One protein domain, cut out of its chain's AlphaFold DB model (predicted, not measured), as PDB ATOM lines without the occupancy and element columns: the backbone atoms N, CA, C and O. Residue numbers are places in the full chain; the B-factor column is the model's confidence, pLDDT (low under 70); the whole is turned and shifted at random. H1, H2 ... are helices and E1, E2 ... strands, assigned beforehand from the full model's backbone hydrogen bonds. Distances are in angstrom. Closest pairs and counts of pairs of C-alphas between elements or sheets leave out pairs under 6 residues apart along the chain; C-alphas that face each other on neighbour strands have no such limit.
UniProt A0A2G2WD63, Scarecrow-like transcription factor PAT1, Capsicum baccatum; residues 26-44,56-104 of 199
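Overview. This is residues 26 to 44 and 56 to 104 of the 199 residues of the protein "Scarecrow-like transcription factor PAT1" of Capsicum baccatum (UniProt A0A2G2WD63). H1 sets off to one side, its residues 32 to 40 sticking out, from a small body in which two parallel strands, E1 and E2, run side by side and H2 packs on them, mostly on E2. The printed part has 68 residues, with two named helices and two named strands in the order H1, E1, H2, E2 along the chain, and its class is mixed, helices and strands; the whole is loose, with a radius of gyration of the C-alphas of 13.7 A, and spans 34 by 30 by 18 A.

Along the chain. H1, residues 27 to 40, begins at C-alpha 27 (-51.412, -40.864, -24.646) and measures 20.1 A. E1 is residues 59 to 65, 19.2 A; H2, residues 77 to 90, 20.7 A; E2, residues 95 to 101, 19.8 A, ending at C-alpha 101 (-39.106, -46.417, -34.550).

Arrangement. E1, H2 and E2 form a strand-helix-strand unit, parallel neighbour strands joined through a helix, with a right-handed crossover. N 61 and O 96 are 2.9 A apart, within hydrogen-bond range. The closest C-alphas of H2 and E2, Gly 81 and Phe 97, are 5.6 A apart. H1 and H2 are apart. In H1 and H2 every O i to N i+4 pair is within hydrogen-bond range.

Size, cuts and confidence. Residues 45 to 55 are not printed, leaving 22.1 A between C-alphas 44 and 56. The E1 to H2 link is long. Residues 26 to 44 and 67 to 75 have pLDDT under 70.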
ATOM      1  N   ILE A  26     -52.567 -41.497 -20.008       54.47
ATOM      2  CA  ILE A  26     -52.879 -42.070 -21.310       54.47
ATOM      3  C   ILE A  26     -52.272 -41.117 -22.343       54.47
ATOM      4  O   ILE A  26     -52.114 -39.924 -22.099       54.47
ATOM      5  N   SER A  27     -51.915 -41.634 -23.507       55.16
ATOM      6  CA  SER A  27     -51.412 -40.864 -24.646       55.16
ATOM      7  C   SER A  27     -51.956 -39.436 -24.770       55.16
ATOM      8  O   SER A  27     -51.183 -38.485 -24.877       55.16
ATOM      9  N   GLY A  28     -53.282 -39.295 -24.684       54.88
ATOM     10  CA  GLY A  28     -53.995 -38.021 -24.714       54.88
ATOM     11  C   GLY A  28     -53.633 -37.063 -23.577       54.88
ATOM     12  O   GLY A  28     -53.428 -35.887 -23.850       54.88
ATOM     13  N   GLU A  29     -53.481 -37.556 -22.349       55.06
ATOM     14  CA  GLU A  29     -53.118 -36.766 -21.164       55.06
ATOM     15  C   GLU A  29     -51.658 -36.293 -21.238       55.06
ATOM     16  O   GLU A  29     -51.356 -35.138 -20.975       55.06
ATOM     17  N   ILE A  30     -50.718 -37.130 -21.701       57.31
ATOM     18  CA  ILE A  30     -49.327 -36.671 -21.903       57.31
ATOM     19  C   ILE A  30     -49.266 -35.584 -22.979       57.31
ATOM     20  O   ILE A  30     -48.498 -34.628 -22.858       57.31
ATOM     21  N   PHE A  31     -50.048 -35.734 -24.053       59.22
ATOM     22  CA  PHE A  31     -50.152 -34.698 -25.071       59.22
ATOM     23  C   PHE A  31     -50.765 -33.409 -24.511       59.22
ATOM     24  O   PHE A  31     -50.266 -32.352 -24.886       59.22
ATOM     25  N   SER A  32     -51.759 -33.474 -23.615       61.50
ATOM     26  CA  SER A  32     -52.352 -32.280 -23.001       61.50
ATOM     27  C   SER A  32     -51.373 -31.570 -22.067       61.50
ATOM     28  O   SER A  32     -51.117 -30.394 -22.289       61.50
ATOM     29  N   TYR A  33     -50.702 -32.269 -21.143       63.53
ATOM     30  CA  TYR A  33     -49.711 -31.649 -20.246       63.53
ATOM     31  C   TYR A  33     -48.549 -31.002 -21.004       63.53
ATOM     32  O   TYR A  33     -48.103 -29.907 -20.675       63.53
ATOM     33  N   ILE A  34     -48.043 -31.671 -22.042       65.69
ATOM     34  CA  ILE A  34     -46.944 -31.141 -22.854       65.69
ATOM     35  C   ILE A  34     -47.415 -29.964 -23.715       65.69
ATOM     36  O   ILE A  34     -46.681 -28.991 -23.852       65.69
ATOM     37  N   HIS A  35     -48.626 -30.025 -24.277       63.78
ATOM     38  CA  HIS A  35     -49.217 -28.902 -25.006       63.78
ATOM     39  C   HIS A  35     -49.428 -27.696 -24.091       63.78
ATOM     40  O   HIS A  35     -49.008 -26.600 -24.440       63.78
ATOM     41  N   LEU A  36     -49.986 -27.917 -22.900       64.50
ATOM     42  CA  LEU A  36     -50.178 -26.909 -21.866       64.50
ATOM     43  C   LEU A  36     -48.845 -26.262 -21.495       64.50
ATOM     44  O   LEU A  36     -48.724 -25.048 -21.575       64.50
ATOM     45  N   LEU A  37     -47.814 -27.063 -21.201       59.88
ATOM     46  CA  LEU A  37     -46.459 -26.569 -20.940       59.88
ATOM     47  C   LEU A  37     -45.912 -25.731 -22.105       59.88
ATOM     48  O   LEU A  37     -45.278 -24.711 -21.858       59.88
ATOM     49  N   TYR A  38     -46.157 -26.120 -23.357       66.44
ATOM     50  CA  TYR A  38     -45.730 -25.349 -24.529       66.44
ATOM     51  C   TYR A  38     -46.552 -24.078 -24.787       66.44
ATOM     52  O   TYR A  38     -46.030 -23.136 -25.387       66.44
ATOM     53  N   GLU A  39     -47.814 -24.031 -24.360       63.50
ATOM     54  CA  GLU A  39     -48.662 -22.841 -24.463       63.50
ATOM     55  C   GLU A  39     -48.366 -21.825 -23.362       63.50
ATOM     56  O   GLU A  39     -48.231 -20.635 -23.656       63.50
ATOM     57  N   ILE A  40     -48.233 -22.280 -22.112       63.50
ATOM     58  CA  ILE A  40     -48.005 -21.409 -20.952       63.50
ATOM     59  C   ILE A  40     -46.558 -20.926 -20.867       63.50
ATOM     60  O   ILE A  40     -46.299 -19.806 -20.427       63.50
ATOM     61  N   CYS A  41     -45.611 -21.749 -21.322       54.59
ATOM     62  CA  CYS A  41     -44.205 -21.400 -21.375       54.59
ATOM     63  C   CYS A  41     -43.778 -21.259 -22.847       54.59
ATOM     64  O   CYS A  41     -43.603 -22.273 -23.528       54.59
ATOM     65  N   PRO A  42     -43.562 -20.033 -23.367       53.44
ATOM     66  CA  PRO A  42     -43.407 -19.758 -24.800       53.44
ATOM     67  C   PRO A  42     -42.041 -20.177 -25.379       53.44
ATOM     68  O   PRO A  42     -41.504 -19.524 -26.270       53.44
ATOM     69  N   TYR A  43     -41.459 -21.278 -24.909       51.28
ATOM     70  CA  TYR A  43     -40.134 -21.739 -25.319       51.28
ATOM     71  C   TYR A  43     -40.099 -22.309 -26.754       51.28
ATOM     72  O   TYR A  43     -39.015 -22.478 -27.305       51.28
ATOM     73  N   PHE A  44     -41.255 -22.578 -27.387       49.94
ATOM     74  CA  PHE A  44     -41.338 -23.312 -28.667       49.94
ATOM     75  C   PHE A  44     -42.244 -22.681 -29.731       49.94
ATOM     76  O   PHE A  44     -42.806 -23.379 -30.577       49.94
ATOM     77  N   PRO A  56     -42.747 -22.444 -51.914       77.62
ATOM     78  CA  PRO A  56     -42.225 -23.192 -50.778       77.62
ATOM     79  C   PRO A  56     -41.290 -24.330 -51.227       77.62
ATOM     80  O   PRO A  56     -41.630 -25.072 -52.153       77.62
ATOM     81  N   PRO A  57     -40.130 -24.519 -50.569       82.31
ATOM     82  CA  PRO A  57     -39.245 -25.637 -50.873       82.31
ATOM     83  C   PRO A  57     -39.900 -26.973 -50.504       82.31
ATOM     84  O   PRO A  57     -40.746 -27.038 -49.611       82.31
ATOM     85  N   ARG A  58     -39.468 -28.066 -51.145       86.69
ATOM     86  CA  ARG A  58     -39.832 -29.416 -50.696       86.69
ATOM     87  C   ARG A  58     -39.215 -29.678 -49.323       86.69
ATOM     88  O   ARG A  58     -38.021 -29.464 -49.132       86.69
ATOM     89  N   ILE A  59     -40.019 -30.180 -48.394       89.06
ATOM     90  CA  ILE A  59     -39.605 -30.518 -47.034       89.06
ATOM     91  C   ILE A  59     -39.598 -32.041 -46.873       89.06
ATOM     92  O   ILE A  59     -40.596 -32.709 -47.149       89.06
ATOM     93  N   HIS A  60     -38.480 -32.581 -46.390       91.50
ATOM     94  CA  HIS A  60     -38.338 -33.974 -45.974       91.50
ATOM     95  C   HIS A  60     -38.019 -34.016 -44.478       91.50
ATOM     96  O   HIS A  60     -37.059 -33.385 -44.034       91.50
ATOM     97  N   ILE A  61     -38.819 -34.734 -43.690       94.38
ATOM     98  CA  ILE A  61     -38.600 -34.885 -42.247       94.38
ATOM     99  C   ILE A  61     -38.440 -36.359 -41.907       94.38
ATOM    100  O   ILE A  61     -39.370 -37.140 -42.086       94.38
ATOM    101  N   THR A  62     -37.306 -36.708 -41.303       95.12
ATOM    102  CA  THR A  62     -37.139 -37.990 -40.612       95.12
ATOM    103  C   THR A  62     -37.498 -37.822 -39.141       95.12
ATOM    104  O   THR A  62     -36.803 -37.134 -38.393       95.12
ATOM    105  N   GLY A  63     -38.606 -38.430 -38.718       92.38
ATOM    106  CA  GLY A  63     -39.067 -38.400 -37.333       92.38
ATOM    107  C   GLY A  63     -38.613 -39.646 -36.587       92.38
ATOM    108  O   GLY A  63     -38.980 -40.750 -36.976       92.38
ATOM    109  N   ILE A  64     -37.857 -39.481 -35.501       89.25
ATOM    110  CA  ILE A  64     -37.355 -40.604 -34.701       89.25
ATOM    111  C   ILE A  64     -38.077 -40.635 -33.359       89.25
ATOM    112  O   ILE A  64     -38.150 -39.623 -32.660       89.25
ATOM    113  N   LYS A  65     -38.617 -41.797 -32.995       85.12
ATOM    114  CA  LYS A  65     -39.252 -42.029 -31.697       85.12
ATOM    115  C   LYS A  65     -38.815 -43.379 -31.157       85.12
ATOM    116  O   LYS A  65     -38.883 -44.381 -31.866       85.12
ATOM    117  N   ASP A  66     -38.430 -43.401 -29.889       79.12
ATOM    118  CA  ASP A  66     -38.119 -44.644 -29.199       79.12
ATOM    119  C   ASP A  66     -39.404 -45.473 -29.013       79.12
ATOM    120  O   ASP A  66     -40.363 -45.023 -28.374       79.12
ATOM    121  N   SER A  67     -39.422 -46.669 -29.607       64.81
ATOM    122  CA  SER A  67     -40.533 -47.626 -29.553       64.81
ATOM    123  C   SER A  67     -40.695 -48.286 -28.185       64.81
ATOM    124  O   SER A  67     -41.783 -48.770 -27.881       64.81
ATOM    125  N   ILE A  68     -39.634 -48.295 -27.373       59.09
ATOM    126  CA  ILE A  68     -39.582 -48.926 -26.051       59.09
ATOM    127  C   ILE A  68     -39.793 -47.892 -24.941       59.09
ATOM    128  O   ILE A  68     -40.103 -48.266 -23.809       59.09
ATOM    129  N   SER A  69     -39.661 -46.589 -25.230       58.16
ATOM    130  CA  SER A  69     -39.847 -45.575 -24.192       58.16
ATOM    131  C   SER A  69     -41.233 -45.696 -23.550       58.16
ATOM    132  O   SER A  69     -42.263 -45.653 -24.219       58.16
ATOM    133  N   THR A  70     -41.262 -45.783 -22.221       47.50
ATOM    134  CA  THR A  70     -42.490 -45.689 -21.411       47.50
ATOM    135  C   THR A  70     -43.178 -44.327 -21.564       47.50
ATOM    136  O   THR A  70     -44.322 -44.156 -21.171       47.50
ATOM    137  N   TYR A  71     -42.486 -43.358 -22.171       50.31
ATOM    138  CA  TYR A  71     -42.995 -42.048 -22.578       50.31
ATOM    139  C   TYR A  71     -43.521 -42.032 -24.017       50.31
ATOM    140  O   TYR A  71     -43.805 -40.956 -24.558       50.31
ATOM    141  N   ALA A  72     -43.638 -43.190 -24.675       51.09
ATOM    142  CA  ALA A  72     -44.325 -43.300 -25.946       51.09
ATOM    143  C   ALA A  72     -45.759 -42.822 -25.716       51.09
ATOM    144  O   ALA A  72     -46.579 -43.549 -25.173       51.09
ATOM    145  N   ARG A  73     -46.014 -41.564 -26.105       55.88
ATOM    146  CA  ARG A  73     -47.220 -40.750 -25.845       55.88
ATOM    147  C   ARG A  73     -48.517 -41.301 -26.458       55.88
ATOM    148  O   ARG A  73     -49.320 -40.520 -26.933       55.88
ATOM    149  N   GLY A  74     -48.679 -42.623 -26.511       51.25
ATOM    150  CA  GLY A  74     -49.498 -43.438 -27.409       51.25
ATOM    151  C   GLY A  74     -49.518 -42.992 -28.863       51.25
ATOM    152  O   GLY A  74     -49.208 -41.865 -29.243       51.25
ATOM    153  N   GLY A  75     -49.823 -43.953 -29.724       61.72
ATOM    154  CA  GLY A  75     -49.662 -43.767 -31.155       61.72
ATOM    155  C   GLY A  75     -48.203 -43.849 -31.608       61.72
ATOM    156  O   GLY A  75     -47.274 -43.306 -30.993       61.72
ATOM    157  N   GLY A  76     -48.004 -44.549 -32.721       74.12
ATOM    158  CA  GLY A  76     -46.719 -44.591 -33.409       74.12
ATOM    159  C   GLY A  76     -46.331 -43.217 -33.955       74.12
ATOM    160  O   GLY A  76     -47.171 -42.332 -34.130       74.12
ATOM    161  N   ILE A  77     -45.045 -43.057 -34.261       84.62
ATOM    162  CA  ILE A  77     -44.497 -41.883 -34.961       84.62
ATOM    163  C   ILE A  77     -45.251 -41.576 -36.276       84.62
ATOM    164  O   ILE A  77     -45.362 -40.422 -36.677       84.62
ATOM    165  N   GLU A  78     -45.907 -42.581 -36.855       85.75
ATOM    166  CA  GLU A  78     -46.839 -42.478 -37.985       85.75
ATOM    167  C   GLU A  78     -47.981 -41.470 -37.792       85.75
ATOM    168  O   GLU A  78     -48.415 -40.806 -38.734       85.75
ATOM    169  N   ILE A  79     -48.511 -41.344 -36.570       83.88
ATOM    170  CA  ILE A  79     -49.603 -40.399 -36.294       83.88
ATOM    171  C   ILE A  79     -49.093 -38.960 -36.406       83.88
ATOM    172  O   ILE A  79     -49.804 -38.097 -36.921       83.88
ATOM    173  N   VAL A  80     -47.854 -38.712 -35.971       83.94
ATOM    174  CA  VAL A  80     -47.194 -37.407 -36.117       83.94
ATOM    175  C   VAL A  80     -47.000 -37.094 -37.596       83.94
ATOM    176  O   VAL A  80     -47.387 -36.012 -38.029       83.94
ATOM    177  N   GLY A  81     -46.507 -38.062 -38.375       86.81
ATOM    178  CA  GLY A  81     -46.364 -37.931 -39.824       86.81
ATOM    179  C   GLY A  81     -47.666 -37.531 -40.512       86.81
ATOM    180  O   GLY A  81     -47.702 -36.528 -41.217       86.81
ATOM    181  N   ARG A  82     -48.771 -38.237 -40.229       87.94
ATOM    182  CA  ARG A  82     -50.096 -37.901 -40.787       87.94
ATOM    183  C   ARG A  82     -50.567 -36.495 -40.420       87.94
ATOM    184  O   ARG A  82     -51.094 -35.791 -41.280       87.94
ATOM    185  N   ARG A  83     -50.387 -36.075 -39.163       85.69
ATOM    186  CA  ARG A  83     -50.774 -34.727 -38.713       85.69
ATOM    187  C   ARG A  83     -49.943 -33.645 -39.398       85.69
ATOM    188  O   ARG A  83     -50.517 -32.675 -39.880       85.69
ATOM    189  N   LEU A  84     -48.626 -33.836 -39.497       86.44
ATOM    190  CA  LEU A  84     -47.744 -32.921 -40.222       86.44
ATOM    191  C   LEU A  84     -48.150 -32.821 -41.692       86.44
ATOM    192  O   LEU A  84     -48.343 -31.713 -42.179       86.44
ATOM    193  N   SER A  85     -48.386 -33.947 -42.366       86.75
ATOM    194  CA  SER A  85     -48.839 -33.941 -43.761       86.75
ATOM    195  C   SER A  85     -50.133 -33.149 -43.947       86.75
ATOM    196  O   SER A  85     -50.238 -32.382 -44.898       86.75
ATOM    197  N   SER A  86     -51.095 -33.275 -43.026       85.38
ATOM    198  CA  SER A  86     -52.350 -32.514 -43.083       85.38
ATOM    199  C   SER A  86     -52.134 -31.004 -42.949       85.38
ATOM    200  O   SER A  86     -52.766 -30.235 -43.668       85.38
ATOM    201  N   VAL A  87     -51.258 -30.571 -42.038       80.75
ATOM    202  CA  VAL A  87     -50.944 -29.144 -41.844       80.75
ATOM    203  C   VAL A  87     -50.193 -28.599 -43.054       80.75
ATOM    204  O   VAL A  87     -50.545 -27.554 -43.592       80.75
ATOM    205  N   VAL A  88     -49.190 -29.327 -43.535       80.69
ATOM    206  CA  VAL A  88     -48.327 -28.878 -44.631       80.69
ATOM    207  C   VAL A  88     -49.078 -28.851 -45.972       80.69
ATOM    208  O   VAL A  88     -48.861 -27.940 -46.773       80.69
ATOM    209  N   ALA A  89     -50.040 -29.760 -46.176       83.06
ATOM    210  CA  ALA A  89     -50.948 -29.734 -47.324       83.06
ATOM    211  C   ALA A  89     -51.782 -28.444 -47.384       83.06
ATOM    212  O   ALA A  89     -51.952 -27.885 -48.467       83.06
ATOM    213  N   SER A  90     -52.238 -27.923 -46.237       80.94
ATOM    214  CA  SER A  90     -52.973 -26.647 -46.189       80.94
ATOM    215  C   SER A  90     -52.124 -25.437 -46.611       80.94
ATOM    216  O   SER A  90     -52.666 -24.424 -47.043       80.94
ATOM    217  N   CYS A  91     -50.795 -25.571 -46.560       79.50
ATOM    218  CA  CYS A  91     -49.833 -24.550 -46.968       79.50
ATOM    219  C   CYS A  91     -49.306 -24.741 -48.404       79.50
ATOM    220  O   CYS A  91     -48.431 -23.987 -48.828       79.50
ATOM    221  N   ASN A  92     -49.797 -25.745 -49.145       83.25
ATOM    222  CA  ASN A  92     -49.348 -26.098 -50.500       83.25
ATOM    223  C   ASN A  92     -47.821 -26.313 -50.619       83.25
ATOM    224  O   ASN A  92     -47.188 -25.920 -51.600       83.25
ATOM    225  N   VAL A  93     -47.215 -26.912 -49.593       84.38
ATOM    226  CA  VAL A  93     -45.777 -27.204 -49.537       84.38
ATOM    227  C   VAL A  93     -45.553 -28.689 -49.865       84.38
ATOM    228  O   VAL A  93     -46.182 -29.546 -49.237       84.38
ATOM    229  N   PRO A  94     -44.654 -29.044 -50.802       87.69
ATOM    230  CA  PRO A  94     -44.321 -30.443 -51.062       87.69
ATOM    231  C   PRO A  94     -43.665 -31.081 -49.831       87.69
ATOM    232  O   PRO A  94     -42.667 -30.566 -49.326       87.69
ATOM    233  N   PHE A  95     -44.197 -32.206 -49.353       88.31
ATOM    234  CA  PHE A  95     -43.821 -32.771 -48.055       88.31
ATOM    235  C   PHE A  95     -43.649 -34.287 -48.084       88.31
ATOM    236  O   PHE A  95     -44.426 -35.002 -48.714       88.31
ATOM    237  N   GLU A  96     -42.653 -34.778 -47.353       92.75
ATOM    238  CA  GLU A  96     -42.419 -36.197 -47.116       92.75
ATOM    239  C   GLU A  96     -42.002 -36.422 -45.659       92.75
ATOM    240  O   GLU A  96     -41.143 -35.712 -45.132       92.75
ATOM    241  N   PHE A  97     -42.590 -37.431 -45.017       92.62
ATOM    242  CA  PHE A  97     -42.256 -37.821 -43.651       92.62
ATOM    243  C   PHE A  97     -41.754 -39.264 -43.618       92.62
ATOM    244  O   PHE A  97     -42.447 -40.165 -44.089       92.62
ATOM    245  N   TYR A  98     -40.572 -39.478 -43.041       94.81
ATOM    246  CA  TYR A  98     -39.952 -40.785 -42.865       94.81
ATOM    247  C   TYR A  98     -39.934 -41.174 -41.371       94.81
ATOM    248  O   TYR A  98     -39.145 -40.631 -40.591       94.81
ATOM    249  N   PRO A  99     -40.832 -42.068 -40.934       91.94
ATOM    250  CA  PRO A  99     -40.931 -42.505 -39.547       91.94
ATOM    251  C   PRO A  99     -39.851 -43.535 -39.196       91.94
ATOM    252  O   PRO A  99     -39.691 -44.547 -39.873       91.94
ATOM    253  N   VAL A 100     -39.158 -43.328 -38.076       91.12
ATOM    254  CA  VAL A 100     -38.155 -44.257 -37.541       91.12
ATOM    255  C   VAL A 100     -38.502 -44.603 -36.099       91.12
ATOM    256  O   VAL A 100     -38.446 -43.764 -35.198       91.12
ATOM    257  N   ALA A 101     -38.844 -45.867 -35.873       88.56
ATOM    258  CA  ALA A 101     -39.106 -46.417 -34.550       88.56
ATOM    259  C   ALA A 101     -37.822 -47.046 -33.980       88.56
ATOM    260  O   ALA A 101     -37.603 -48.248 -34.110       88.56
ATOM    261  N   ALA A 102     -36.947 -46.226 -33.394       86.06
ATOM    262  CA  ALA A 102     -35.662 -46.669 -32.855       86.06
ATOM    263  C   ALA A 102     -35.262 -45.871 -31.610       86.06
ATOM    264  O   ALA A 102     -35.538 -44.674 -31.512       86.06
ATOM    265  N   SER A 103     -34.570 -46.530 -30.679       84.81
ATOM    266  CA  SER A 103     -33.954 -45.856 -29.535       84.81
ATOM    267  C   SER A 103     -32.768 -45.003 -29.978       84.81
ATOM    268  O   SER A 103     -31.986 -45.425 -30.834       84.81
ATOM    269  N   CYS A 104     -32.592 -43.829 -29.366       82.31
ATOM    270  CA  CYS A 104     -31.520 -42.895 -29.717       82.31
ATOM    271  C   CYS A 104     -30.116 -43.480 -29.535       82.31
ATOM    272  O   CYS A 104     -29.209 -43.131 -30.289       82.31
TER     273      CYS A 104